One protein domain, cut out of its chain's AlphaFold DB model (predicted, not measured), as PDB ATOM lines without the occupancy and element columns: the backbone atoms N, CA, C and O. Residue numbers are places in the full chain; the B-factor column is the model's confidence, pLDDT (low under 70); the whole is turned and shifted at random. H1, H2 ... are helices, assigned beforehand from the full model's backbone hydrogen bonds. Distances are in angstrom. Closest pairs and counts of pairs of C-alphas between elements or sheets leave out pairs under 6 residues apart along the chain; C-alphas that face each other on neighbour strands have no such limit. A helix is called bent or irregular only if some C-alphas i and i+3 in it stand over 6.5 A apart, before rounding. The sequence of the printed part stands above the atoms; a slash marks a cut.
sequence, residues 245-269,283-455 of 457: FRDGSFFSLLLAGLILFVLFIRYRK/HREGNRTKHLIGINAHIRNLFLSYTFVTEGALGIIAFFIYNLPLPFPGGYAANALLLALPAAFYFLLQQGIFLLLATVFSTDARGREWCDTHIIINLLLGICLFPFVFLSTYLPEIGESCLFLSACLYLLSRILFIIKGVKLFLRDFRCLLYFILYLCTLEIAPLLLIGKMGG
ATOM      1  N   PHE A 245     128.784 122.481 216.706       85.56
ATOM      2  CA  PHE A 245     128.843 122.602 218.167       85.56
ATOM      3  C   PHE A 245     127.463 122.756 218.845       85.56
ATOM      4  O   PHE A 245     127.378 122.582 220.059       85.56
ATOM      5  N   ARG A 246     126.397 123.090 218.093       85.75
ATOM      6  CA  ARG A 246     125.010 123.163 218.599       85.75
ATOM      7  C   ARG A 246     124.334 121.782 218.644       85.75
ATOM      8  O   ARG A 246     123.372 121.605 219.389       85.75
ATOM      9  N   ASP A 247     124.854 120.789 217.920       88.88
ATOM     10  CA  ASP A 247     124.339 119.415 217.923       88.88
ATOM     11  C   ASP A 247     124.752 118.668 219.202       88.88
ATOM     12  O   ASP A 247     125.865 118.149 219.314       88.88
ATOM     13  N   GLY A 248     123.829 118.513 220.155       90.62
ATOM     14  CA  GLY A 248     124.069 117.734 221.382       90.62
ATOM     15  C   GLY A 248     124.464 116.267 221.128       90.62
ATOM     16  O   GLY A 248     125.215 115.672 221.903       90.62
ATOM     17  N   SER A 249     124.029 115.687 220.004       92.62
ATOM     18  CA  SER A 249     124.450 114.353 219.553       92.62
ATOM     19  C   SER A 249     125.917 114.329 219.097       92.62
ATOM     20  O   SER A 249     126.640 113.378 219.399       92.62
ATOM     21  N   PHE A 250     126.385 115.387 218.428       94.31
ATOM     22  CA  PHE A 250     127.773 115.531 217.988       94.31
ATOM     23  C   PHE A 250     128.695 115.880 219.158       94.31
ATOM     24  O   PHE A 250     129.769 115.297 219.280       94.31
ATOM     25  N   PHE A 251     128.232 116.711 220.095       94.19
ATOM     26  CA  PHE A 251     128.897 116.920 221.382       94.19
ATOM     27  C   PHE A 251     129.100 115.597 222.143       94.19
ATOM     28  O   PHE A 251     130.203 115.321 222.611       94.19
ATOM     29  N   SER A 252     128.072 114.740 222.211       94.56
ATOM     30  CA  SER A 252     128.167 113.413 222.839       94.56
ATOM     31  C   SER A 252     129.192 112.501 222.140       94.56
ATOM     32  O   SER A 252     130.023 111.872 222.799       94.56
ATOM     33  N   LEU A 253     129.212 112.497 220.800       94.94
ATOM     34  CA  LEU A 253     130.205 111.772 219.996       94.94
ATOM     35  C   LEU A 253     131.636 112.283 220.250       94.94
ATOM     36  O   LEU A 253     132.554 111.482 220.437       94.94
ATOM     37  N   LEU A 254     131.833 113.602 220.330       95.31
ATOM     38  CA  LEU A 254     133.124 114.215 220.658       95.31
ATOM     39  C   LEU A 254     133.558 113.946 222.105       95.31
ATOM     40  O   LEU A 254     134.747 113.744 222.346       95.31
ATOM     41  N   LEU A 255     132.622 113.889 223.057       95.62
ATOM     42  CA  LEU A 255     132.896 113.539 224.452       95.62
ATOM     43  C   LEU A 255     133.325 112.069 224.587       95.62
ATOM     44  O   LEU A 255     134.324 111.779 225.249       95.62
ATOM     45  N   ALA A 256     132.641 111.147 223.903       95.00
ATOM     46  CA  ALA A 256     133.071 109.753 223.802       95.00
ATOM     47  C   ALA A 256     134.464 109.640 223.151       95.00
ATOM     48  O   ALA A 256     135.331 108.911 223.644       95.00
ATOM     49  N   GLY A 257     134.719 110.426 222.100       93.62
ATOM     50  CA  GLY A 257     136.030 110.524 221.463       93.62
ATOM     51  C   GLY A 257     137.128 111.065 222.386       93.62
ATOM     52  O   GLY A 257     138.236 110.530 222.392       93.62
ATOM     53  N   LEU A 258     136.820 112.061 223.221       95.25
ATOM     54  CA  LEU A 258     137.740 112.612 224.219       95.25
ATOM     55  C   LEU A 258     138.092 111.573 225.291       95.25
ATOM     56  O   LEU A 258     139.257 111.449 225.671       95.25
ATOM     57  N   ILE A 259     137.110 110.786 225.742       94.81
ATOM     58  CA  ILE A 259     137.330 109.681 226.684       94.81
ATOM     59  C   ILE A 259     138.278 108.640 226.068       94.81
ATOM     60  O   ILE A 259     139.243 108.240 226.721       94.81
ATOM     61  N   LEU A 260     138.074 108.247 224.805       92.62
ATOM     62  CA  LEU A 260     138.965 107.311 224.104       92.62
ATOM     63  C   LEU A 260     140.383 107.881 223.912       92.62
ATOM     64  O   LEU A 260     141.362 107.185 224.187       92.62
ATOM     65  N   PHE A 261     140.513 109.156 223.541       92.12
ATOM     66  CA  PHE A 261     141.800 109.855 223.435       92.12
ATOM     67  C   PHE A 261     142.569 109.867 224.772       92.12
ATOM     68  O   PHE A 261     143.748 109.499 224.834       92.12
ATOM     69  N   VAL A 262     141.891 110.208 225.873       91.75
ATOM     70  CA  VAL A 262     142.473 110.199 227.227       91.75
ATOM     71  C   VAL A 262     142.832 108.778 227.679       91.75
ATOM     72  O   VAL A 262     143.899 108.579 228.271       91.75
ATOM     73  N   LEU A 263     142.005 107.774 227.365       88.69
ATOM     74  CA  LEU A 263     142.305 106.365 227.635       88.69
ATOM     75  C   LEU A 263     143.555 105.895 226.882       88.69
ATOM     76  O   LEU A 263     144.405 105.240 227.492       88.69
ATOM     77  N   PHE A 264     143.731 106.275 225.612       85.06
ATOM     78  CA  PHE A 264     144.954 105.969 224.866       85.06
ATOM     79  C   PHE A 264     146.191 106.597 225.513       85.06
ATOM     80  O   PHE A 264     147.177 105.896 225.750       85.06
ATOM     81  N   ILE A 265     146.145 107.888 225.866       84.94
ATOM     82  CA  ILE A 265     147.261 108.569 226.547       84.94
ATOM     83  C   ILE A 265     147.580 107.880 227.882       84.94
ATOM     84  O   ILE A 265     148.749 107.605 228.171       84.94
ATOM     85  N   ARG A 266     146.560 107.546 228.685       83.44
ATOM     86  CA  ARG A 266     146.727 106.846 229.969       83.44
ATOM     87  C   ARG A 266     147.368 105.469 229.787       83.44
ATOM     88  O   ARG A 266     148.285 105.129 230.533       83.44
ATOM     89  N   TYR A 267     146.942 104.709 228.778       74.31
ATOM     90  CA  TYR A 267     147.520 103.406 228.440       74.31
ATOM     91  C   TYR A 267     148.973 103.544 227.945       74.31
ATOM     92  O   TYR A 267     149.848 102.768 228.329       74.31
ATOM     93  N   ARG A 268     149.269 104.578 227.145       69.88
ATOM     94  CA  ARG A 268     150.584 104.814 226.522       69.88
ATOM     95  C   ARG A 268     151.635 105.409 227.452       69.88
ATOM     96  O   ARG A 268     152.816 105.141 227.228       69.88
ATOM     97  N   LYS A 269     151.258 106.122 228.523       61.50
ATOM     98  CA  LYS A 269     152.216 106.550 229.564       61.50
ATOM     99  C   LYS A 269     152.957 105.357 230.189       61.50
ATOM    100  O   LYS A 269     154.149 105.471 230.444       61.50
ATOM    101  N   HIS A 283     165.640  96.248 216.982       50.44
ATOM    102  CA  HIS A 283     164.986  95.639 218.145       50.44
ATOM    103  C   HIS A 283     163.977  96.610 218.791       50.44
ATOM    104  O   HIS A 283     162.878  96.204 219.187       50.44
ATOM    105  N   ARG A 284     164.302  97.913 218.824       53.00
ATOM    106  CA  ARG A 284     163.418  98.987 219.315       53.00
ATOM    107  C   ARG A 284     162.125  99.105 218.499       53.00
ATOM    108  O   ARG A 284     161.058  99.208 219.106       53.00
ATOM    109  N   GLU A 285     162.193  99.041 217.164       53.94
ATOM    110  CA  GLU A 285     161.008  98.994 216.286       53.94
ATOM    111  C   GLU A 285     160.107  97.799 216.636       53.94
ATOM    112  O   GLU A 285     158.937  97.986 216.983       53.94
ATOM    113  N   GLY A 286     160.666  96.582 216.585       54.38
ATOM    114  CA  GLY A 286     159.910  95.339 216.738       54.38
ATOM    115  C   GLY A 286     159.242  95.188 218.104       54.38
ATOM    116  O   GLY A 286     158.141  94.654 218.200       54.38
ATOM    117  N   ASN A 287     159.852  95.690 219.180       55.03
ATOM    118  CA  ASN A 287     159.211  95.663 220.498       55.03
ATOM    119  C   ASN A 287     158.109  96.729 220.632       55.03
ATOM    120  O   ASN A 287     157.121  96.503 221.336       55.03
ATOM    121  N   ARG A 288     158.211  97.858 219.915       56.00
ATOM    122  CA  ARG A 288     157.186  98.915 219.945       56.00
ATOM    123  C   ARG A 288     155.950  98.568 219.108       56.00
ATOM    124  O   ARG A 288     154.850  98.956 219.503       56.00
ATOM    125  N   THR A 289     156.099  97.814 218.013       55.62
ATOM    126  CA  THR A 289     154.957  97.207 217.299       55.62
ATOM    127  C   THR A 289     154.333  96.082 218.122       55.62
ATOM    128  O   THR A 289     153.128  96.131 218.366       55.62
ATOM    129  N   LYS A 290     155.130  95.146 218.665       57.84
ATOM    130  CA  LYS A 290     154.630  94.069 219.547       57.84
ATOM    131  C   LYS A 290     153.815  94.585 220.732       57.84
ATOM    132  O   LYS A 290     152.781  93.998 221.023       57.84
ATOM    133  N   HIS A 291     154.207  95.683 221.391       59.03
ATOM    134  CA  HIS A 291     153.399  96.215 222.496       59.03
ATOM    135  C   HIS A 291     152.047  96.792 222.020       59.03
ATOM    136  O   HIS A 291     151.072  96.718 222.763       59.03
ATOM    137  N   LEU A 292     151.939  97.329 220.798       58.81
ATOM    138  CA  LEU A 292     150.643  97.768 220.253       58.81
ATOM    139  C   LEU A 292     149.793  96.608 219.708       58.81
ATOM    140  O   LEU A 292     148.570  96.673 219.787       58.81
ATOM    141  N   ILE A 293     150.423  95.537 219.220       57.31
ATOM    142  CA  ILE A 293     149.738  94.304 218.802       57.31
ATOM    143  C   ILE A 293     149.251  93.482 220.000       57.31
ATOM    144  O   ILE A 293     148.145  92.949 219.954       57.31
ATOM    145  N   GLY A 294     150.039  93.448 221.079       54.88
ATOM    146  CA  GLY A 294     149.730  92.814 222.364       54.88
ATOM    147  C   GLY A 294     148.750  93.601 223.242       54.88
ATOM    148  O   GLY A 294     148.468  93.188 224.365       54.88
ATOM    149  N   ILE A 295     148.204  94.714 222.745       64.75
ATOM    150  CA  ILE A 295     146.956  95.270 223.274       64.75
ATOM    151  C   ILE A 295     145.845  94.252 222.991       64.75
ATOM    152  O   ILE A 295     145.704  93.805 221.853       64.75
ATOM    153  N   ASN A 296     145.025  93.923 224.001       75.44
ATOM    154  CA  ASN A 296     143.844  93.062 223.846       75.44
ATOM    155  C   ASN A 296     143.086  93.418 222.558       75.44
ATOM    156  O   ASN A 296     142.733  94.583 222.369       75.44
ATOM    157  N   ALA A 297     142.802  92.431 221.701       80.94
ATOM    158  CA  ALA A 297     142.272  92.676 220.355       80.94
ATOM    159  C   ALA A 297     141.025  93.584 220.350       80.94
ATOM    160  O   ALA A 297     140.914  94.463 219.503       80.94
ATOM    161  N   HIS A 298     140.151  93.457 221.353       82.62
ATOM    162  CA  HIS A 298     138.997  94.340 221.560       82.62
ATOM    163  C   HIS A 298     139.371  95.826 221.720       82.62
ATOM    164  O   HIS A 298     138.733  96.680 221.116       82.62
ATOM    165  N   ILE A 299     140.419  96.149 222.488       84.75
ATOM    166  CA  ILE A 299     140.880  97.530 222.720       84.75
ATOM    167  C   ILE A 299     141.549  98.091 221.457       84.75
ATOM    168  O   ILE A 299     141.317  99.243 221.095       84.75
ATOM    169  N   ARG A 300     142.335  97.275 220.742       85.62
ATOM    170  CA  ARG A 300     142.912  97.663 219.444       85.62
ATOM    171  C   ARG A 300     141.811  97.959 218.419       85.62
ATOM    172  O   ARG A 300     141.849  98.997 217.766       85.62
ATOM    173  N   ASN A 301     140.809  97.085 218.328       89.50
ATOM    174  CA  ASN A 301     139.673  97.254 217.425       89.50
ATOM    175  C   ASN A 301     138.791  98.458 217.820       89.50
ATOM    176  O   ASN A 301     138.247  99.106 216.934       89.50
ATOM    177  N   LEU A 302     138.697  98.802 219.112       91.44
ATOM    178  CA  LEU A 302     137.997  99.994 219.611       91.44
ATOM    179  C   LEU A 302     138.701 101.307 219.220       91.44
ATOM    180  O   LEU A 302     138.039 102.255 218.807       91.44
ATOM    181  N   PHE A 303     140.034 101.377 219.303       91.00
ATOM    182  CA  PHE A 303     140.775 102.546 218.806       91.00
ATOM    183  C   PHE A 303     140.777 102.634 217.267       91.00
ATOM    184  O   PHE A 303     140.821 103.729 216.705       91.00
ATOM    185  N   LEU A 304     140.686 101.493 216.578       92.88
ATOM    186  CA  LEU A 304     140.549 101.442 215.123       92.88
ATOM    187  C   LEU A 304     139.151 101.893 214.657       92.88
ATOM    188  O   LEU A 304     139.065 102.719 213.757       92.88
ATOM    189  N   SER A 305     138.060 101.442 215.288       93.56
ATOM    190  CA  SER A 305     136.713 101.929 214.942       93.56
ATOM    191  C   SER A 305     136.553 103.424 215.235       93.56
ATOM    192  O   SER A 305     135.982 104.156 214.430       93.56
ATOM    193  N   TYR A 306     137.148 103.896 216.331       94.19
ATOM    194  CA  TYR A 306     137.285 105.318 216.643       94.19
ATOM    195  C   TYR A 306     138.022 106.112 215.553       94.19
ATOM    196  O   TYR A 306     137.622 107.238 215.279       94.19
ATOM    197  N   THR A 307     139.017 105.527 214.872       95.19
ATOM    198  CA  THR A 307     139.694 106.184 213.738       95.19
ATOM    199  C   THR A 307     138.701 106.518 212.627       95.19
ATOM    200  O   THR A 307     138.600 107.682 212.240       95.19
ATOM    201  N   PHE A 308     137.887 105.552 212.190       96.00
ATOM    202  CA  PHE A 308     136.883 105.790 211.145       96.00
ATOM    203  C   PHE A 308     135.831 106.821 211.582       96.00
ATOM    204  O   PHE A 308     135.406 107.646 210.779       96.00
ATOM    205  N   VAL A 309     135.453 106.834 212.869       96.25
ATOM    206  CA  VAL A 309     134.562 107.866 213.431       96.25
ATOM    207  C   VAL A 309     135.225 109.250 213.430       96.25
ATOM    208  O   VAL A 309     134.549 110.234 213.134       96.25
ATOM    209  N   THR A 310     136.532 109.358 213.699       95.62
ATOM    210  CA  THR A 310     137.255 110.639 213.579       95.62
ATOM    211  C   THR A 310     137.404 111.101 212.130       95.62
ATOM    212  O   THR A 310     137.243 112.290 211.880       95.62
ATOM    213  N   GLU A 311     137.630 110.196 211.173       95.19
ATOM    214  CA  GLU A 311     137.671 110.522 209.739       95.19
ATOM    215  C   GLU A 311     136.288 110.963 209.226       95.19
ATOM    216  O   GLU A 311     136.176 111.989 208.553       95.19
ATOM    217  N   GLY A 312     135.217 110.267 209.621       95.31
ATOM    218  CA  GLY A 312     133.838 110.656 209.312       95.31
ATOM    219  C   GLY A 312     133.446 112.005 209.927       95.31
ATOM    220  O   GLY A 312     132.872 112.853 209.245       95.31
ATOM    221  N   ALA A 313     133.809 112.259 211.189       95.38
ATOM    222  CA  ALA A 313     133.584 113.553 211.837       95.38
ATOM    223  C   ALA A 313     134.372 114.690 211.163       95.38
ATOM    224  O   ALA A 313     133.815 115.761 210.929       95.38
ATOM    225  N   LEU A 314     135.638 114.449 210.799       95.31
ATOM    226  CA  LEU A 314     136.478 115.393 210.058       95.31
ATOM    227  C   LEU A 314     135.872 115.736 208.688       95.31
ATOM    228  O   LEU A 314     135.834 116.906 208.309       95.31
ATOM    229  N   GLY A 315     135.343 114.736 207.977       94.06
ATOM    230  CA  GLY A 315     134.669 114.923 206.694       94.06
ATOM    231  C   GLY A 315     133.420 115.804 206.797       94.06
ATOM    232  O   GLY A 315     133.284 116.755 206.033       94.06
ATOM    233  N   ILE A 316     132.537 115.570 207.773       94.94
ATOM    234  CA  ILE A 316     131.333 116.410 207.934       94.94
ATOM    235  C   ILE A 316     131.673 117.821 208.454       94.94
ATOM    236  O   ILE A 316     131.026 118.794 208.063       94.94
ATOM    237  N   ILE A 317     132.735 117.973 209.250       93.56
ATOM    238  CA  ILE A 317     133.295 119.295 209.585       93.56
ATOM    239  C   ILE A 317     133.785 120.025 208.322       93.56
ATOM    240  O   ILE A 317     133.562 121.229 208.199       93.56
ATOM    241  N   ALA A 318     134.395 119.322 207.361       93.38
ATOM    242  CA  ALA A 318     134.790 119.917 206.084       93.38
ATOM    243  C   ALA A 318     133.582 120.371 205.249       93.38
ATOM    244  O   ALA A 318     133.616 121.467 204.697       93.38
ATOM    245  N   PHE A 319     132.491 119.594 205.219       92.56
ATOM    246  CA  PHE A 319     131.233 120.028 204.593       92.56
ATOM    247  C   PHE A 319     130.724 121.344 205.204       92.56
ATOM    248  O   PHE A 319     130.422 122.275 204.462       92.56
ATOM    249  N   PHE A 320     130.712 121.465 206.536       91.69
ATOM    250  CA  PHE A 320     130.324 122.707 207.214       91.69
ATOM    251  C   PHE A 320     131.243 123.891 206.868       91.69
ATOM    252  O   PHE A 320     130.747 124.968 206.541       91.69
ATOM    253  N   ILE A 321     132.567 123.700 206.890       91.00
ATOM    254  CA  ILE A 321     133.547 124.759 206.576       91.00
ATOM    255  C   ILE A 321     133.390 125.258 205.131       91.00
ATOM    256  O   ILE A 321     133.377 126.466 204.897       91.00
ATOM    257  N   TYR A 322     133.176 124.356 204.169       90.56
ATOM    258  CA  TYR A 322     132.922 124.717 202.769       90.56
ATOM    259  C   TYR A 322     131.458 125.099 202.473       90.56
ATOM    260  O   TYR A 322     131.102 125.279 201.311       90.56
ATOM    261  N   ASN A 323     130.618 125.276 203.502       88.88
ATOM    262  CA  ASN A 323     129.198 125.648 203.399       88.88
ATOM    263  C   ASN A 323     128.365 124.693 202.510       88.88
ATOM    264  O   ASN A 323     127.370 125.090 201.902       88.88
ATOM    265  N   LEU A 324     128.764 123.421 202.446       89.50
ATOM    266  CA  LEU A 324     128.056 122.365 201.727       89.50
ATOM    267  C   LEU A 324     126.874 121.836 202.565       89.50
ATOM    268  O   LEU A 324     126.992 121.715 203.787       89.50
ATOM    269  N   PRO A 325     125.739 121.472 201.937       90.25
ATOM    270  CA  PRO A 325     124.628 120.835 202.638       90.25
ATOM    271  C   PRO A 325     125.031 119.450 203.164       90.25
ATOM    272  O   PRO A 325     125.813 118.743 202.528       90.25
ATOM    273  N   LEU A 326     124.469 119.037 204.306       90.75
ATOM    274  CA  LEU A 326     124.696 117.696 204.853       90.75
ATOM    275  C   LEU A 326     124.261 116.620 203.834       90.75
ATOM    276  O   LEU A 326     123.158 116.724 203.292       90.75
ATOM    277  N   PRO A 327     125.085 115.586 203.574       89.56
ATOM    278  CA  PRO A 327     124.818 114.612 202.514       89.56
ATOM    279  C   PRO A 327     123.635 113.681 202.817       89.56
ATOM    280  O   PRO A 327     123.037 113.145 201.885       89.56
ATOM    281  N   PHE A 328     123.280 113.490 204.093       91.44
ATOM    282  CA  PHE A 328     122.154 112.658 204.517       91.44
ATOM    283  C   PHE A 328     121.255 113.376 205.540       91.44
ATOM    284  O   PHE A 328     121.754 114.162 206.353       91.44
ATOM    285  N   PRO A 329     119.938 113.082 205.569       88.50
ATOM    286  CA  PRO A 329     119.035 113.599 206.595       88.50
ATOM    287  C   PRO A 329     119.471 113.211 208.015       88.50
ATOM    288  O   PRO A 329     119.789 112.053 208.286       88.50
ATOM    289  N   GLY A 330     119.431 114.178 208.932       88.69
ATOM    290  CA  GLY A 330     119.812 114.008 210.336       88.69
ATOM    291  C   GLY A 330     120.935 114.954 210.764       88.69
ATOM    292  O   GLY A 330     121.468 115.716 209.962       88.69
ATOM    293  N   GLY A 331     121.283 114.912 212.050       91.81
ATOM    294  CA  GLY A 331     122.325 115.768 212.625       91.81
ATOM    295  C   GLY A 331     123.755 115.378 212.229       91.81
ATOM    296  O   GLY A 331     124.005 114.367 211.556       91.81
ATOM    297  N   TYR A 332     124.712 116.157 212.725       93.31
ATOM    298  CA  TYR A 332     126.146 116.002 212.465       93.31
ATOM    299  C   TYR A 332     126.686 114.637 212.901       93.31
ATOM    300  O   TYR A 332     127.468 114.024 212.177       93.31
ATOM    301  N   ALA A 333     126.227 114.108 214.041       94.50
ATOM    302  CA  ALA A 333     126.640 112.785 214.516       94.50
ATOM    303  C   ALA A 333     126.178 111.640 213.600       94.50
ATOM    304  O   ALA A 333     126.940 110.708 213.361       94.50
ATOM    305  N   ALA A 334     124.955 111.712 213.063       94.62
ATOM    306  CA  ALA A 334     124.437 110.690 212.155       94.62
ATOM    307  C   ALA A 334     125.225 110.687 210.838       94.62
ATOM    308  O   ALA A 334     125.699 109.641 210.399       94.62
ATOM    309  N   ASN A 335     125.453 111.873 210.267       94.69
ATOM    310  CA  ASN A 335     126.270 112.043 209.069       94.69
ATOM    311  C   ASN A 335     127.727 111.582 209.287       94.69
ATOM    312  O   ASN A 335     128.280 110.894 208.431       94.69
ATOM    313  N   ALA A 336     128.334 111.878 210.443       95.44
ATOM    314  CA  ALA A 336     129.696 111.444 210.768       95.44
ATOM    315  C   ALA A 336     129.817 109.913 210.889       95.44
ATOM    316  O   ALA A 336     130.786 109.331 210.404       95.44
ATOM    317  N   LEU A 337     128.823 109.248 211.493       95.56
ATOM    318  CA  LEU A 337     128.779 107.785 211.585       95.56
ATOM    319  C   LEU A 337     128.512 107.125 210.224       95.56
ATOM    320  O   LEU A 337     129.130 106.106 209.923       95.56
ATOM    321  N   LEU A 338     127.655 107.710 209.380       95.62
ATOM    322  CA  LEU A 338     127.437 107.236 208.009       95.62
ATOM    323  C   LEU A 338     128.706 107.363 207.156       95.62
ATOM    324  O   LEU A 338     129.043 106.429 206.433       95.62
ATOM    325  N   LEU A 339     129.449 108.468 207.282       94.75
ATOM    326  CA  LEU A 339     130.700 108.693 206.549       94.75
ATOM    327  C   LEU A 339     131.875 107.838 207.074       94.75
ATOM    328  O   LEU A 339     132.811 107.556 206.329       94.75
ATOM    329  N   ALA A 340     131.797 107.338 208.312       95.50
ATOM    330  CA  ALA A 340     132.745 106.358 208.847       95.50
ATOM    331  C   ALA A 340     132.617 104.962 208.194       95.50
ATOM    332  O   ALA A 340     133.596 104.215 208.147       95.50
ATOM    333  N   LEU A 341     131.441 104.595 207.666       94.44
ATOM    334  CA  LEU A 341     131.212 103.290 207.027       94.44
ATOM    335  C   LEU A 341     132.049 103.063 205.748       94.44
ATOM    336  O   LEU A 341     132.720 102.029 205.683       94.44
ATOM    337  N   PRO A 342     132.081 103.971 204.746       91.44
ATOM    338  CA  PRO A 342     132.939 103.794 203.575       91.44
ATOM    339  C   PRO A 342     134.433 103.840 203.925       91.44
ATOM    340  O   PRO A 342     135.202 103.099 203.319       91.44
ATOM    341  N   ALA A 343     134.846 104.621 204.933       91.44
ATOM    342  CA  ALA A 343     136.227 104.622 205.427       91.44
ATOM    343  C   ALA A 343     136.621 103.255 206.023       91.44
ATOM    344  O   ALA A 343     137.646 102.680 205.651       91.44
ATOM    345  N   ALA A 344     135.758 102.676 206.867       93.69
ATOM    346  CA  ALA A 344     135.949 101.336 207.422       93.69
ATOM    347  C   ALA A 344     135.953 100.242 206.336       93.69
ATOM    348  O   ALA A 344     136.773  99.324 206.387       93.69
ATOM    349  N   PHE A 345     135.073 100.336 205.332       92.25
ATOM    350  CA  PHE A 345     135.038  99.398 204.206       92.25
ATOM    351  C   PHE A 345     136.303  99.486 203.340       92.25
ATOM    352  O   PHE A 345     136.913  98.458 203.040       92.25
ATOM    353  N   TYR A 346     136.734 100.703 202.994       90.25
ATOM    354  CA  TYR A 346     137.981 100.946 202.268       90.25
ATOM    355  C   TYR A 346     139.186 100.383 203.030       90.25
ATOM    356  O   TYR A 346     139.989  99.657 202.446       90.25
ATOM    357  N   PHE A 347     139.265 100.612 204.347       91.69
ATOM    358  CA  PHE A 347     140.289 100.006 205.197       91.69
ATOM    359  C   PHE A 347     140.269  98.471 205.155       91.69
ATOM    360  O   PHE A 347     141.324  97.855 205.022       91.69
ATOM    361  N   LEU A 348     139.098  97.833 205.256       91.44
ATOM    362  CA  LEU A 348     138.993  96.369 205.224       91.44
ATOM    363  C   LEU A 348     139.426  95.789 203.870       91.44
ATOM    364  O   LEU A 348     140.142  94.786 203.839       91.44
ATOM    365  N   LEU A 349     139.061  96.444 202.765       88.81
ATOM    366  CA  LEU A 349     139.532  96.103 201.421       88.81
ATOM    367  C   LEU A 349     141.057  96.267 201.313       88.81
ATOM    368  O   LEU A 349     141.748  95.359 200.843       88.81
ATOM    369  N   GLN A 350     141.593  97.380 201.818       88.62
ATOM    370  CA  GLN A 350     143.028  97.656 201.828       88.62
ATOM    371  C   GLN A 350     143.796  96.590 202.636       88.62
ATOM    372  O   GLN A 350     144.769  96.009 202.150       88.62
ATOM    373  N   GLN A 351     143.303  96.268 203.834       89.56
ATOM    374  CA  GLN A 351     143.863  95.270 204.742       89.56
ATOM    375  C   GLN A 351     143.781  93.838 204.191       89.56
ATOM    376  O   GLN A 351     144.710  93.052 204.407       89.56
ATOM    377  N   GLY A 352     142.713  93.499 203.465       86.25
ATOM    378  CA  GLY A 352     142.576  92.213 202.777       86.25
ATOM    379  C   GLY A 352     143.605  92.037 201.658       86.25
ATOM    380  O   GLY A 352     144.232  90.983 201.555       86.25
ATOM    381  N   ILE A 353     143.855  93.087 200.871       84.12
ATOM    382  CA  ILE A 353     144.871  93.051 199.809       84.12
ATOM    383  C   ILE A 353     146.289  93.024 200.404       84.12
ATOM    384  O   ILE A 353     147.141  92.301 199.891       84.12
ATOM    385  N   PHE A 354     146.544  93.704 201.529       83.75
ATOM    386  CA  PHE A 354     147.810  93.548 202.259       83.75
ATOM    387  C   PHE A 354     148.044  92.121 202.745       83.75
ATOM    388  O   PHE A 354     149.157  91.613 202.601       83.75
ATOM    389  N   LEU A 355     147.009  91.453 203.262       85.38
ATOM    390  CA  LEU A 355     147.105  90.053 203.667       85.38
ATOM    391  C   LEU A 355     147.410  89.141 202.466       85.38
ATOM    392  O   LEU A 355     148.240  88.246 202.591       85.38
ATOM    393  N   LEU A 356     146.814  89.405 201.298       82.94
ATOM    394  CA  LEU A 356     147.100  88.676 200.057       82.94
ATOM    395  C   LEU A 356     148.549  88.894 199.583       82.94
ATOM    396  O   LEU A 356     149.263  87.930 199.319       82.94
ATOM    397  N   LEU A 357     149.032  90.140 199.520       79.88
ATOM    398  CA  LEU A 357     150.434  90.419 199.169       79.88
ATOM    399  C   LEU A 357     151.406  89.777 200.174       79.88
ATOM    400  O   LEU A 357     152.449  89.254 199.777       79.88
ATOM    401  N   ALA A 358     151.058  89.783 201.462       80.44
ATOM    402  CA  ALA A 358     151.832  89.140 202.514       80.44
ATOM    403  C   ALA A 358     151.926  87.616 202.335       80.44
ATOM    404  O   ALA A 358     153.021  87.081 202.501       80.44
ATOM    405  N   THR A 359     150.836  86.924 201.975       80.19
ATOM    406  CA  THR A 359     150.846  85.462 201.762       80.19
ATOM    407  C   THR A 359     151.491  85.037 200.444       80.19
ATOM    408  O   THR A 359     152.049  83.945 200.380       80.19
ATOM    409  N   VAL A 360     151.450  85.873 199.400       80.38
ATOM    410  CA  VAL A 360     152.027  85.543 198.082       80.38
ATOM    411  C   VAL A 360     153.529  85.851 197.995       80.38
ATOM    412  O   VAL A 360     154.263  85.112 197.343       80.38
ATOM    413  N   PHE A 361     154.004  86.931 198.630       70.00
ATOM    414  CA  PHE A 361     155.355  87.470 198.389       70.00
ATOM    415  C   PHE A 361     156.272  87.554 199.618       70.00
ATOM    416  O   PHE A 361     157.427  87.964 199.475       70.00
ATOM    417  N   SER A 362     155.801  87.209 200.819       68.94
ATOM    418  CA  SER A 362     156.584  87.333 202.055       68.94
ATOM    419  C   SER A 362     156.671  86.023 202.826       68.94
ATOM    420  O   SER A 362     155.776  85.187 202.777       68.94
ATOM    421  N   THR A 363     157.734  85.872 203.617       68.69
ATOM    422  CA  THR A 363     157.728  84.876 204.687       68.69
ATOM    423  C   THR A 363     156.698  85.283 205.740       68.69
ATOM    424  O   THR A 363     156.714  86.420 206.217       68.69
ATOM    425  N   ASP A 364     155.836  84.345 206.133       68.44
ATOM    426  CA  ASP A 364     154.751  84.477 207.114       68.44
ATOM    427  C   ASP A 364     154.934  85.562 208.189       68.44
ATOM    428  O   ASP A 364     154.099  86.456 208.334       68.44
ATOM    429  N   ALA A 365     156.030  85.495 208.949       76.19
ATOM    430  CA  ALA A 365     156.290  86.402 210.065       76.19
ATOM    431  C   ALA A 365     156.478  87.868 209.628       76.19
ATOM    432  O   ALA A 365     155.995  88.778 210.301       76.19
ATOM    433  N   ARG A 366     157.151  88.103 208.494       71.44
ATOM    434  CA  ARG A 366     157.398  89.445 207.943       71.44
ATOM    435  C   ARG A 366     156.135  90.032 207.321       71.44
ATOM    436  O   ARG A 366     155.820  91.194 207.564       71.44
ATOM    437  N   GLY A 367     155.396  89.219 206.566       76.75
ATOM    438  CA  GLY A 367     154.119  89.617 205.979       76.75
ATOM    439  C   GLY A 367     153.094  90.018 207.046       76.75
ATOM    440  O   GLY A 367     152.419  91.039 206.901       76.75
ATOM    441  N   ARG A 368     153.049  89.273 208.161       79.81
ATOM    442  CA  ARG A 368     152.221  89.618 209.326       79.81
ATOM    443  C   ARG A 368     152.677  90.915 210.010       79.81
ATOM    444  O   ARG A 368     151.828  91.783 210.184       79.81
ATOM    445  N   GLU A 369     153.976  91.138 210.263       80.69
ATOM    446  CA  GLU A 369     154.460  92.418 210.840       80.69
ATOM    447  C   GLU A 369     154.083  93.643 209.975       80.69
ATOM    448  O   GLU A 369     153.786  94.720 210.500       80.69
ATOM    449  N   TRP A 370     154.062  93.501 208.647       81.50
ATOM    450  CA  TRP A 370     153.652  94.581 207.745       81.50
ATOM    451  C   TRP A 370     152.142  94.860 207.788       81.50
ATOM    452  O   TRP A 370     151.743  96.024 207.873       81.50
ATOM    453  N   CYS A 371     151.305  93.819 207.831       85.31
ATOM    454  CA  CYS A 371     149.861  93.967 208.048       85.31
ATOM    455  C   CYS A 371     149.568  94.618 209.411       85.31
ATOM    456  O   CYS A 371     148.838  95.604 209.491       85.31
ATOM    457  N   ASP A 372     150.221  94.134 210.468       84.56
ATOM    458  CA  ASP A 372     150.171  94.697 211.821       84.56
ATOM    459  C   ASP A 372     150.600  96.176 211.854       84.56
ATOM    460  O   ASP A 372     150.018  96.993 212.573       84.56
ATOM    461  N   THR A 373     151.586  96.552 211.032       85.19
ATOM    462  CA  THR A 373     152.028  97.944 210.869       85.19
ATOM    463  C   THR A 373     150.933  98.828 210.256       85.19
ATOM    464  O   THR A 373     150.791  99.970 210.693       85.19
ATOM    465  N   HIS A 374     150.125  98.330 209.310       87.88
ATOM    466  CA  HIS A 374     149.002  99.099 208.752       87.88
ATOM    467  C   HIS A 374     147.948  99.421 209.823       87.88
ATOM    468  O   HIS A 374     147.574 100.583 210.002       87.88
ATOM    469  N   ILE A 375     147.549  98.410 210.606       89.88
ATOM    470  CA  ILE A 375     146.608  98.562 211.729       89.88
ATOM    471  C   ILE A 375     147.135  99.593 212.738       89.88
ATOM    472  O   ILE A 375     146.387 100.461 213.187       89.88
ATOM    473  N   ILE A 376     148.428  99.527 213.078       87.69
ATOM    474  CA  ILE A 376     149.084 100.475 213.993       87.69
ATOM    475  C   ILE A 376     149.075 101.908 213.452       87.69
ATOM    476  O   ILE A 376     148.840 102.837 214.227       87.69
ATOM    477  N   ILE A 377     149.367 102.100 212.163       90.12
ATOM    478  CA  ILE A 377     149.478 103.436 211.568       90.12
ATOM    479  C   ILE A 377     148.113 104.122 211.529       90.12
ATOM    480  O   ILE A 377     148.025 105.263 211.975       90.12
ATOM    481  N   ASN A 378     147.048 103.427 211.121       91.94
ATOM    482  CA  ASN A 378     145.709 104.022 211.096       91.94
ATOM    483  C   ASN A 378     145.170 104.265 212.515       91.94
ATOM    484  O   ASN A 378     144.653 105.343 212.794       91.94
ATOM    485  N   LEU A 379     145.391 103.331 213.450       91.75
ATOM    486  CA  LEU A 379     145.064 103.530 214.869       91.75
ATOM    487  C   LEU A 379     145.735 104.794 215.431       91.75
ATOM    488  O   LEU A 379     145.105 105.562 216.155       91.75
ATOM    489  N   LEU A 380     147.012 105.023 215.104       90.44
ATOM    490  CA  LEU A 380     147.737 106.223 215.523       90.44
ATOM    491  C   LEU A 380     147.250 107.482 214.788       90.44
ATOM    492  O   LEU A 380     147.188 108.544 215.405       90.44
ATOM    493  N   LEU A 381     146.876 107.361 213.511       93.62
ATOM    494  CA  LEU A 381     146.335 108.447 212.697       93.62
ATOM    495  C   LEU A 381     145.056 109.021 213.314       93.62
ATOM    496  O   LEU A 381     145.037 110.217 213.579       93.62
ATOM    497  N   GLY A 382     144.043 108.210 213.641       93.19
ATOM    498  CA  GLY A 382     142.793 108.710 214.243       93.19
ATOM    499  C   GLY A 382     143.012 109.495 215.543       93.19
ATOM    500  O   GLY A 382     142.407 110.540 215.782       93.19
ATOM    501  N   ILE A 383     143.976 109.052 216.351       92.19
ATOM    502  CA  ILE A 383     144.387 109.723 217.591       92.19
ATOM    503  C   ILE A 383     145.116 111.044 217.304       92.19
ATOM    504  O   ILE A 383     144.938 112.013 218.040       92.19
ATOM    505  N   CYS A 384     145.918 111.110 216.240       94.06
ATOM    506  CA  CYS A 384     146.530 112.352 215.766       94.06
ATOM    507  C   CYS A 384     145.524 113.296 215.081       94.06
ATOM    508  O   CYS A 384     145.733 114.504 215.128       94.06
ATOM    509  N   LEU A 385     144.442 112.781 214.486       95.12
ATOM    510  CA  LEU A 385     143.376 113.567 213.852       95.12
ATOM    511  C   LEU A 385     142.400 114.173 214.872       95.12
ATOM    512  O   LEU A 385     141.935 115.296 214.672       95.12
ATOM    513  N   PHE A 386     142.104 113.478 215.977       95.19
ATOM    514  CA  PHE A 386     141.104 113.923 216.956       95.19
ATOM    515  C   PHE A 386     141.292 115.360 217.493       95.19
ATOM    516  O   PHE A 386     140.294 116.081 217.551       95.19
ATOM    517  N   PRO A 387     142.509 115.840 217.831       94.69
ATOM    518  CA  PRO A 387     142.713 117.235 218.220       94.69
ATOM    519  C   PRO A 387     142.228 118.245 217.172       94.69
ATOM    520  O   PRO A 387     141.677 119.274 217.546       94.69
ATOM    521  N   PHE A 388     142.365 117.941 215.876       95.19
ATOM    522  CA  PHE A 388     141.900 118.805 214.784       95.19
ATOM    523  C   PHE A 388     140.380 118.744 214.620       95.19
ATOM    524  O   PHE A 388     139.746 119.784 214.488       95.19
ATOM    525  N   VAL A 389     139.778 117.553 214.731       94.81
ATOM    526  CA  VAL A 389     138.310 117.371 214.758       94.81
ATOM    527  C   VAL A 389     137.679 118.176 215.903       94.81
ATOM    528  O   VAL A 389     136.708 118.909 215.705       94.81
ATOM    529  N   PHE A 390     138.259 118.084 217.101       94.44
ATOM    530  CA  PHE A 390     137.817 118.843 218.269       94.44
ATOM    531  C   PHE A 390     137.994 120.354 218.048       94.44
ATOM    532  O   PHE A 390     137.047 121.121 218.226       94.44
ATOM    533  N   LEU A 391     139.180 120.790 217.613       94.12
ATOM    534  CA  LEU A 391     139.511 122.208 217.470       94.12
ATOM    535  C   LEU A 391     138.668 122.902 216.388       94.12
ATOM    536  O   LEU A 391     138.076 123.941 216.675       94.12
ATOM    537  N   SER A 392     138.510 122.294 215.207       92.81
ATOM    538  CA  SER A 392     137.648 122.809 214.130       92.81
ATOM    539  C   SER A 392     136.169 122.908 214.523       92.81
ATOM    540  O   SER A 392     135.459 123.761 213.995       92.81
ATOM    541  N   THR A 393     135.692 122.068 215.451       92.31
ATOM    542  CA  THR A 393     134.297 122.128 215.928       92.31
ATOM    543  C   THR A 393     134.032 123.395 216.744       92.31
ATOM    544  O   THR A 393     133.017 124.066 216.547       92.31
ATOM    545  N   TYR A 394     134.933 123.733 217.671       90.94
ATOM    546  CA  TYR A 394     134.733 124.854 218.597       90.94
ATOM    547  C   TYR A 394     135.320 126.179 218.089       90.94
ATOM    548  O   TYR A 394     134.812 127.243 218.456       90.94
ATOM    549  N   LEU A 395     136.352 126.138 217.241       89.94
ATOM    550  CA  LEU A 395     137.000 127.300 216.628       89.94
ATOM    551  C   LEU A 395     137.023 127.143 215.087       89.94
ATOM    552  O   LEU A 395     138.067 126.839 214.511       89.94
ATOM    553  N   PRO A 396     135.893 127.387 214.389       83.81
ATOM    554  CA  PRO A 396     135.828 127.276 212.928       83.81
ATOM    555  C   PRO A 396     136.724 128.291 212.199       83.81
ATOM    556  O   PRO A 396     137.097 128.061 211.057       83.81
ATOM    557  N   GLU A 397     137.134 129.377 212.865       87.31
ATOM    558  CA  GLU A 397     138.046 130.407 212.335       87.31
ATOM    559  C   GLU A 397     139.448 129.871 211.993       87.31
ATOM    560  O   GLU A 397     140.130 130.436 211.146       87.31
ATOM    561  N   ILE A 398     139.857 128.761 212.614       90.75
ATOM    562  CA  ILE A 398     141.085 128.013 212.290       90.75
ATOM    563  C   ILE A 398     140.774 126.641 211.674       90.75
ATOM    564  O   ILE A 398     141.664 125.799 211.533       90.75
ATOM    565  N   GLY A 399     139.511 126.409 211.296       89.00
ATOM    566  CA  GLY A 399     139.021 125.142 210.765       89.00
ATOM    567  C   GLY A 399     139.721 124.744 209.469       89.00
ATOM    568  O   GLY A 399     140.183 123.613 209.358       89.00
ATOM    569  N   GLU A 400     139.892 125.678 208.529       92.38
ATOM    570  CA  GLU A 400     140.624 125.446 207.272       92.38
ATOM    571  C   GLU A 400     142.084 125.031 207.516       92.38
ATOM    572  O   GLU A 400     142.568 124.062 206.931       92.38
ATOM    573  N   SER A 401     142.782 125.708 208.435       93.62
ATOM    574  CA  SER A 401     144.163 125.364 208.803       93.62
ATOM    575  C   SER A 401     144.254 123.991 209.475       93.62
ATOM    576  O   SER A 401     145.205 123.244 209.238       93.62
ATOM    577  N   CYS A 402     143.252 123.632 210.282       94.12
ATOM    578  CA  CYS A 402     143.145 122.315 210.903       94.12
ATOM    579  C   CYS A 402     142.830 121.217 209.874       94.12
ATOM    580  O   CYS A 402     143.438 120.149 209.945       94.12
ATOM    581  N   LEU A 403     141.961 121.476 208.886       93.38
ATOM    582  CA  LEU A 403     141.725 120.572 207.753       93.38
ATOM    583  C   LEU A 403     143.016 120.351 206.955       93.38
ATOM    584  O   LEU A 403     143.412 119.204 206.751       93.38
ATOM    585  N   PHE A 404     143.719 121.421 206.578       93.62
ATOM    586  CA  PHE A 404     144.986 121.328 205.846       93.62
ATOM    587  C   PHE A 404     146.029 120.493 206.606       93.62
ATOM    588  O   PHE A 404     146.581 119.535 206.061       93.62
ATOM    589  N   LEU A 405     146.245 120.780 207.894       94.81
ATOM    590  CA  LEU A 405     147.203 120.038 208.717       94.81
ATOM    591  C   LEU A 405     146.769 118.577 208.956       94.81
ATOM    592  O   LEU A 405     147.616 117.681 208.991       94.81
ATOM    593  N   SER A 406     145.464 118.305 209.032       94.12
ATOM    594  CA  SER A 406     144.934 116.939 209.094       94.12
ATOM    595  C   SER A 406     145.192 116.148 207.799       94.12
ATOM    596  O   SER A 406     145.597 114.985 207.865       94.12
ATOM    597  N   ALA A 407     145.090 116.790 206.630       92.12
ATOM    598  CA  ALA A 407     145.443 116.194 205.342       92.12
ATOM    599  C   ALA A 407     146.959 115.936 205.230       92.12
ATOM    600  O   ALA A 407     147.371 114.871 204.764       92.12
ATOM    601  N   CYS A 408     147.803 116.844 205.737       93.25
ATOM    602  CA  CYS A 408     149.246 116.611 205.846       93.25
ATOM    603  C   CYS A 408     149.578 115.402 206.742       93.25
ATOM    604  O   CYS A 408     150.460 114.614 206.395       93.25
ATOM    605  N   LEU A 409     148.868 115.215 207.860       93.25
ATOM    606  CA  LEU A 409     149.037 114.045 208.733       93.25
ATOM    607  C   LEU A 409     148.559 112.745 208.074       93.25
ATOM    608  O   LEU A 409     149.233 111.720 208.202       93.25
ATOM    609  N   TYR A 410     147.453 112.785 207.326       91.81
ATOM    610  CA  TYR A 410     146.989 111.650 206.526       91.81
ATOM    611  C   TYR A 410     148.053 111.244 205.495       91.81
ATOM    612  O   TYR A 410     148.499 110.094 205.492       91.81
ATOM    613  N   LEU A 411     148.554 112.194 204.696       89.69
ATOM    614  CA  LEU A 411     149.629 111.960 203.722       89.69
ATOM    615  C   LEU A 411     150.899 111.395 204.382       89.69
ATOM    616  O   LEU A 411     151.454 110.402 203.907       89.69
ATOM    617  N   LEU A 412     151.326 111.965 205.514       90.06
ATOM    618  CA  LEU A 412     152.487 111.484 206.269       90.06
ATOM    619  C   LEU A 412     152.306 110.038 206.757       90.06
ATOM    620  O   LEU A 412     153.256 109.256 206.706       90.06
ATOM    621  N   SER A 413     151.100 109.651 207.184       89.94
ATOM    622  CA  SER A 413     150.809 108.274 207.607       89.94
ATOM    623  C   SER A 413     151.010 107.266 206.466       89.94
ATOM    624  O   SER A 413     151.642 106.224 206.665       89.94
ATOM    625  N   ARG A 414     150.575 107.618 205.245       88.12
ATOM    626  CA  ARG A 414     150.752 106.785 204.047       88.12
ATOM    627  C   ARG A 414     152.223 106.715 203.639       88.12
ATOM    628  O   ARG A 414     152.732 105.621 203.412       88.12
ATOM    629  N   ILE A 415     152.952 107.834 203.670       85.06
ATOM    630  CA  ILE A 415     154.407 107.866 203.414       85.06
ATOM    631  C   ILE A 415     155.175 106.969 204.403       85.06
ATOM    632  O   ILE A 415     156.026 106.183 203.984       85.06
ATOM    633  N   LEU A 416     154.857 107.021 205.702       85.38
ATOM    634  CA  LEU A 416     155.493 106.169 206.718       85.38
ATOM    635  C   LEU A 416     155.223 104.674 206.481       85.38
ATOM    636  O   LEU A 416     156.135 103.852 206.612       85.38
ATOM    637  N   PHE A 417     153.993 104.322 206.096       84.94
ATOM    638  CA  PHE A 417     153.637 102.951 205.733       84.94
ATOM    639  C   PHE A 417     154.399 102.467 204.486       84.94
ATOM    640  O   PHE A 417     154.960 101.367 204.492       84.94
ATOM    641  N   ILE A 418     154.491 103.313 203.454       82.81
ATOM    642  CA  ILE A 418     155.244 103.048 202.220       82.81
ATOM    643  C   ILE A 418     156.719 102.778 202.534       82.81
ATOM    644  O   ILE A 418     157.241 101.742 202.126       82.81
ATOM    645  N   ILE A 419     157.377 103.650 203.305       81.31
ATOM    646  CA  ILE A 419     158.798 103.506 203.667       81.31
ATOM    647  C   ILE A 419     159.052 102.175 204.392       81.31
ATOM    648  O   ILE A 419     160.000 101.461 204.049       81.31
ATOM    649  N   LYS A 420     158.195 101.797 205.355       79.31
ATOM    650  CA  LYS A 420     158.336 100.515 206.070       79.31
ATOM    651  C   LYS A 420     158.078  99.307 205.155       79.31
ATOM    652  O   LYS A 420     158.791  98.311 205.274       79.31
ATOM    653  N   GLY A 421     157.146  99.404 204.206       78.12
ATOM    654  CA  GLY A 421     156.936  98.380 203.178       78.12
ATOM    655  C   GLY A 421     158.140  98.216 202.238       78.12
ATOM    656  O   GLY A 421     158.647  97.104 202.087       78.12
ATOM    657  N   VAL A 422     158.680  99.310 201.685       78.31
ATOM    658  CA  VAL A 422     159.886  99.280 200.829       78.31
ATOM    659  C   VAL A 422     161.070  98.654 201.576       78.31
ATOM    660  O   VAL A 422     161.700  97.735 201.050       78.31
ATOM    661  N   LYS A 423     161.327  99.068 202.828       76.69
ATOM    662  CA  LYS A 423     162.383  98.502 203.697       76.69
ATOM    663  C   LYS A 423     162.256  96.980 203.878       76.69
ATOM    664  O   LYS A 423     163.266  96.309 204.081       76.69
ATOM    665  N   LEU A 424     161.043  96.426 203.783       72.31
ATOM    666  CA  LEU A 424     160.779  94.993 203.920       72.31
ATOM    667  C   LEU A 424     160.919  94.214 202.599       72.31
ATOM    668  O   LEU A 424     161.471  93.111 202.607       72.31
ATOM    669  N   PHE A 425     160.440  94.777 201.483       70.75
ATOM    670  CA  PHE A 425     160.410  94.119 200.166       70.75
ATOM    671  C   PHE A 425     161.658  94.358 199.296       70.75
ATOM    672  O   PHE A 425     161.842  93.657 198.302       70.75
ATOM    673  N   LEU A 426     162.558  95.269 199.687       66.75
ATOM    674  CA  LEU A 426     163.806  95.608 198.974       66.75
ATOM    675  C   LEU A 426     164.745  94.427 198.653       66.75
ATOM    676  O   LEU A 426     165.647  94.582 197.835       66.75
ATOM    677  N   ARG A 427     164.558  93.254 199.274       65.19
ATOM    678  CA  ARG A 427     165.363  92.056 198.988       65.19
ATOM    679  C   ARG A 427     164.987  91.369 197.667       65.19
ATOM    680  O   ARG A 427     165.824  90.686 197.087       65.19
ATOM    681  N   ASP A 428     163.759  91.554 197.190       68.25
ATOM    682  CA  ASP A 428     163.201  90.806 196.065       68.25
ATOM    683  C   ASP A 428     162.579  91.778 195.043       68.25
ATOM    684  O   ASP A 428     161.419  92.174 195.148       68.25
ATOM    685  N   PHE A 429     163.360  92.170 194.026       68.25
ATOM    686  CA  PHE A 429     163.014  93.235 193.061       68.25
ATOM    687  C   PHE A 429     161.652  93.042 192.365       68.25
ATOM    688  O   PHE A 429     160.936  94.009 192.114       68.25
ATOM    689  N   ARG A 430     161.252  91.788 192.107       69.44
ATOM    690  CA  ARG A 430     159.922  91.454 191.562       69.44
ATOM    691  C   ARG A 430     158.799  91.825 192.536       69.44
ATOM    692  O   ARG A 430     157.834  92.464 192.132       69.44
ATOM    693  N   CYS A 431     158.950  91.475 193.813       65.56
ATOM    694  CA  CYS A 431     157.995  91.813 194.869       65.56
ATOM    695  C   CYS A 431     157.912  93.334 195.068       65.56
ATOM    696  O   CYS A 431     156.819  93.871 195.212       65.56
ATOM    697  N   LEU A 432     159.051  94.033 194.996       71.19
ATOM    698  CA  LEU A 432     159.118  95.495 195.052       71.19
ATOM    699  C   LEU A 432     158.369  96.169 193.885       71.19
ATOM    700  O   LEU A 432     157.669  97.152 194.113       71.19
ATOM    701  N   LEU A 433     158.446  95.632 192.661       68.25
ATOM    702  CA  LEU A 433     157.704  96.165 191.509       68.25
ATOM    703  C   LEU A 433     156.184  96.007 191.705       68.25
ATOM    704  O   LEU A 433     155.451  96.989 191.595       68.25
ATOM    705  N   TYR A 434     155.707  94.813 192.082       69.88
ATOM    706  CA  TYR A 434     154.282  94.598 192.385       69.88
ATOM    707  C   TYR A 434     153.792  95.420 193.587       69.88
ATOM    708  O   TYR A 434     152.668  95.916 193.566       69.88
ATOM    709  N   PHE A 435     154.635  95.628 194.601       69.88
ATOM    710  CA  PHE A 435     154.350  96.510 195.735       69.88
ATOM    711  C   PHE A 435     154.204  97.982 195.300       69.88
ATOM    712  O   PHE A 435     153.257  98.646 195.717       69.88
ATOM    713  N   ILE A 436     155.073  98.492 194.420       73.62
ATOM    714  CA  ILE A 436     154.949  99.855 193.869       73.62
ATOM    715  C   ILE A 436     153.690  99.979 192.999       73.62
ATOM    716  O   ILE A 436     152.950 100.952 193.135       73.62
ATOM    717  N   LEU A 437     153.399  98.981 192.158       72.12
ATOM    718  CA  LEU A 437     152.177  98.947 191.348       72.12
ATOM    719  C   LEU A 437     150.912  98.955 192.229       72.12
ATOM    720  O   LEU A 437     149.970  99.696 191.943       72.12
ATOM    721  N   TYR A 438     150.915  98.196 193.330       74.56
ATOM    722  CA  TYR A 438     149.870  98.237 194.357       74.56
ATOM    723  C   TYR A 438     149.713  99.643 194.966       74.56
ATOM    724  O   TYR A 438     148.600 100.158 195.041       74.56
ATOM    725  N   LEU A 439     150.805 100.307 195.364       71.00
ATOM    726  CA  LEU A 439     150.729 101.654 195.949       71.00
ATOM    727  C   LEU A 439     150.158 102.681 194.967       71.00
ATOM    728  O   LEU A 439     149.306 103.488 195.341       71.00
ATOM    729  N   CYS A 440     150.567 102.615 193.700       68.94
ATOM    730  CA  CYS A 440     150.013 103.464 192.651       68.94
ATOM    731  C   CYS A 440     148.509 103.224 192.432       68.94
ATOM    732  O   CYS A 440     147.791 104.166 192.106       68.94
ATOM    733  N   THR A 441     148.021 101.994 192.628       75.81
ATOM    734  CA  THR A 441     146.619 101.617 192.362       75.81
ATOM    735  C   THR A 441     145.680 101.750 193.559       75.81
ATOM    736  O   THR A 441     144.502 102.013 193.334       75.81
ATOM    737  N   LEU A 442     146.158 101.625 194.803       71.31
ATOM    738  CA  LEU A 442     145.325 101.821 196.000       71.31
ATOM    739  C   LEU A 442     145.579 103.123 196.765       71.31
ATOM    740  O   LEU A 442     144.614 103.681 197.257       71.31
ATOM    741  N   GLU A 443     146.802 103.646 196.873       75.75
ATOM    742  CA  GLU A 443     147.017 104.911 197.610       75.75
ATOM    743  C   GLU A 443     146.952 106.131 196.677       75.75
ATOM    744  O   GLU A 443     146.390 107.161 197.042       75.75
ATOM    745  N   ILE A 444     147.495 106.030 195.455       71.81
ATOM    746  CA  ILE A 444     147.585 107.178 194.532       71.81
ATOM    747  C   ILE A 444     146.352 107.285 193.620       71.81
ATOM    748  O   ILE A 444     145.803 108.377 193.469       71.81
ATOM    749  N   ALA A 445     145.880 106.185 193.022       72.75
ATOM    750  CA  ALA A 445     144.764 106.245 192.074       72.75
ATOM    751  C   ALA A 445     143.449 106.794 192.670       72.75
ATOM    752  O   ALA A 445     142.813 107.587 191.974       72.75
ATOM    753  N   PRO A 446     143.042 106.500 193.925       68.69
ATOM    754  CA  PRO A 446     141.866 107.143 194.516       68.69
ATOM    755  C   PRO A 446     142.031 108.655 194.696       68.69
ATOM    756  O   PRO A 446     141.082 109.394 194.456       68.69
ATOM    757  N   LEU A 447     143.234 109.136 195.038       67.56
ATOM    758  CA  LEU A 447     143.519 110.575 195.134       67.56
ATOM    759  C   LEU A 447     143.446 111.260 193.761       67.56
ATOM    760  O   LEU A 447     142.865 112.337 193.647       67.56
ATOM    761  N   LEU A 448     143.973 110.623 192.708       69.19
ATOM    762  CA  LEU A 448     143.862 111.125 191.332       69.19
ATOM    763  C   LEU A 448     142.412 111.110 190.828       69.19
ATOM    764  O   LEU A 448     141.981 112.060 190.176       69.19
ATOM    765  N   LEU A 449     141.647 110.065 191.148       69.62
ATOM    766  CA  LEU A 449     140.242 109.929 190.766       69.62
ATOM    767  C   LEU A 449     139.362 110.960 191.493       69.62
ATOM    768  O   LEU A 449     138.508 111.575 190.860       69.62
ATOM    769  N   ILE A 450     139.629 111.230 192.776       72.06
ATOM    770  CA  ILE A 450     138.996 112.317 193.539       72.06
ATOM    771  C   ILE A 450     139.384 113.688 192.975       72.06
ATOM    772  O   ILE A 450     138.499 114.507 192.744       72.06
ATOM    773  N   GLY A 451     140.668 113.940 192.687       67.19
ATOM    774  CA  GLY A 451     141.111 115.198 192.070       67.19
ATOM    775  C   GLY A 451     140.431 115.457 190.722       67.19
ATOM    776  O   GLY A 451     139.980 116.569 190.451       67.19
ATOM    777  N   LYS A 452     140.263 114.397 189.927       74.06
ATOM    778  CA  LYS A 452     139.576 114.410 188.635       74.06
ATOM    779  C   LYS A 452     138.055 114.584 188.737       74.06
ATOM    780  O   LYS A 452     137.461 115.269 187.909       74.06
ATOM    781  N   MET A 453     137.414 114.012 189.758       67.19
ATOM    782  CA  MET A 453     135.999 114.277 190.068       67.19
ATOM    783  C   MET A 453     135.779 115.689 190.634       67.19
ATOM    784  O   MET A 453     134.728 116.277 190.404       67.19
ATOM    785  N   GLY A 454     136.770 116.243 191.338       62.25
ATOM    786  CA  GLY A 454     136.767 117.606 191.875       62.25
ATOM    787  C   GLY A 454     137.182 118.698 190.881       62.25
ATOM    788  O   GLY A 454     137.312 119.849 191.287       62.25
ATOM    789  N   GLY A 455     137.421 118.366 189.606       54.31
ATOM    790  CA  GLY A 455     137.796 119.339 188.571       54.31
ATOM    791  C   GLY A 455     139.211 119.919 188.700       54.31
ATOM    792  O   GLY A 455     139.511 120.931 188.072       54.31
TER     793      GLY A 455
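This is residues 245 to 269 and 283 to 455 of the 457 residues of an uncharacterized protein of Bacteroides sp. CAG:144 (UniProt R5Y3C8). Long helices run up and down beside the gently bent helix H5: H4 and H6 lie along its arm H5a on two sides, and H3 crosses slantwise between H4 and H5, reaching H6 near arm H5b. H1 crosses H3 on one side of this body with short H2 across H5a, while H7 folds back from H6 on the opposite side, where residues 449 to 455, of which 449 to 453 belong to H7, stick out. The printed part has 198 residues with seven named helices, H1 to H7 in chain order, and no named strand: all helix. H1, H3, H4, H5a, H6 and H7 form an up-and-down bundle, each running against the one before. The whole is compact, with a radius of gyration of the C-alphas of 17.9 A and spans of 54 by 44 by 26 A.

By its hydrogen bonds H5 was assigned as one helix, residues 364 to 394, but it is bent: C-alphas 384 and 387 are 6.7 A apart. Its arms are H5a, residues 364 to 384, 30.3 A, and H5b, residues 387 to 394. H4, residues 332 to 361, and H6, residues 396 to 425, are each 43.2 A long. H6 is irregular, with C-alphas 397 and 400 7.5 A apart. H3 is residues 297 to 321, 36.0 A. H1, residues 248 to 269, 31.4 A, begins at C-alpha 248 (124.069, 117.734, 221.382). H2 is residues 283 to 293. H7, residues 429 to 453, 34.4 A, ends at C-alpha 453 (135.999, 114.277, 190.068).

H5 is the hub, touching five helices. H4 and H5a form a hairpin, opposite ways at a shallow tilt of 20 degrees; their closest C-alphas are Ala 358 and Gly 367, 4.2 A. H5b and H6 form another, closest at Ser 392 and Gly 399, C-alphas 4.3 A apart. H3 touches H4 at a steep tilt of 53 degrees, closest C-alphas Gly 312 and Ala 340, 4.5 A, with residues 305 to 316 alone. H1 touches H3 with residues 257 to 260 alone, closest C-alphas Gly 257 and Tyr 306, 7.2 A. H2 touches H5a, only just about perpendicular at 70.1 degrees, closest C-alphas Leu 292 and Ile 376, 7.0 A. H7 touches H6 in a hairpin, closest C-alphas Phe 425 and Leu 432, 5.5 A; H3 and H7 are apart. Every O i to N i+4 pair is within hydrogen-bond range in H1, H3 and H5b; the counts are 6 of 7 in H2, 23 of 26 in H4, 16 of 17 in H5a, 24 of 26 in H6 and 17 of 21 in H7.

The farthest C-alphas, Arg 246 and Asp 428, are 54.9 A apart. Residues 270 to 282 are not printed; C-alphas 269 and 283 are 20.3 A apart. Of the links printed whole, none is long. Mean pLDDT of the printed part is 83.6; 36 residues are under 70, among them 283 to 295.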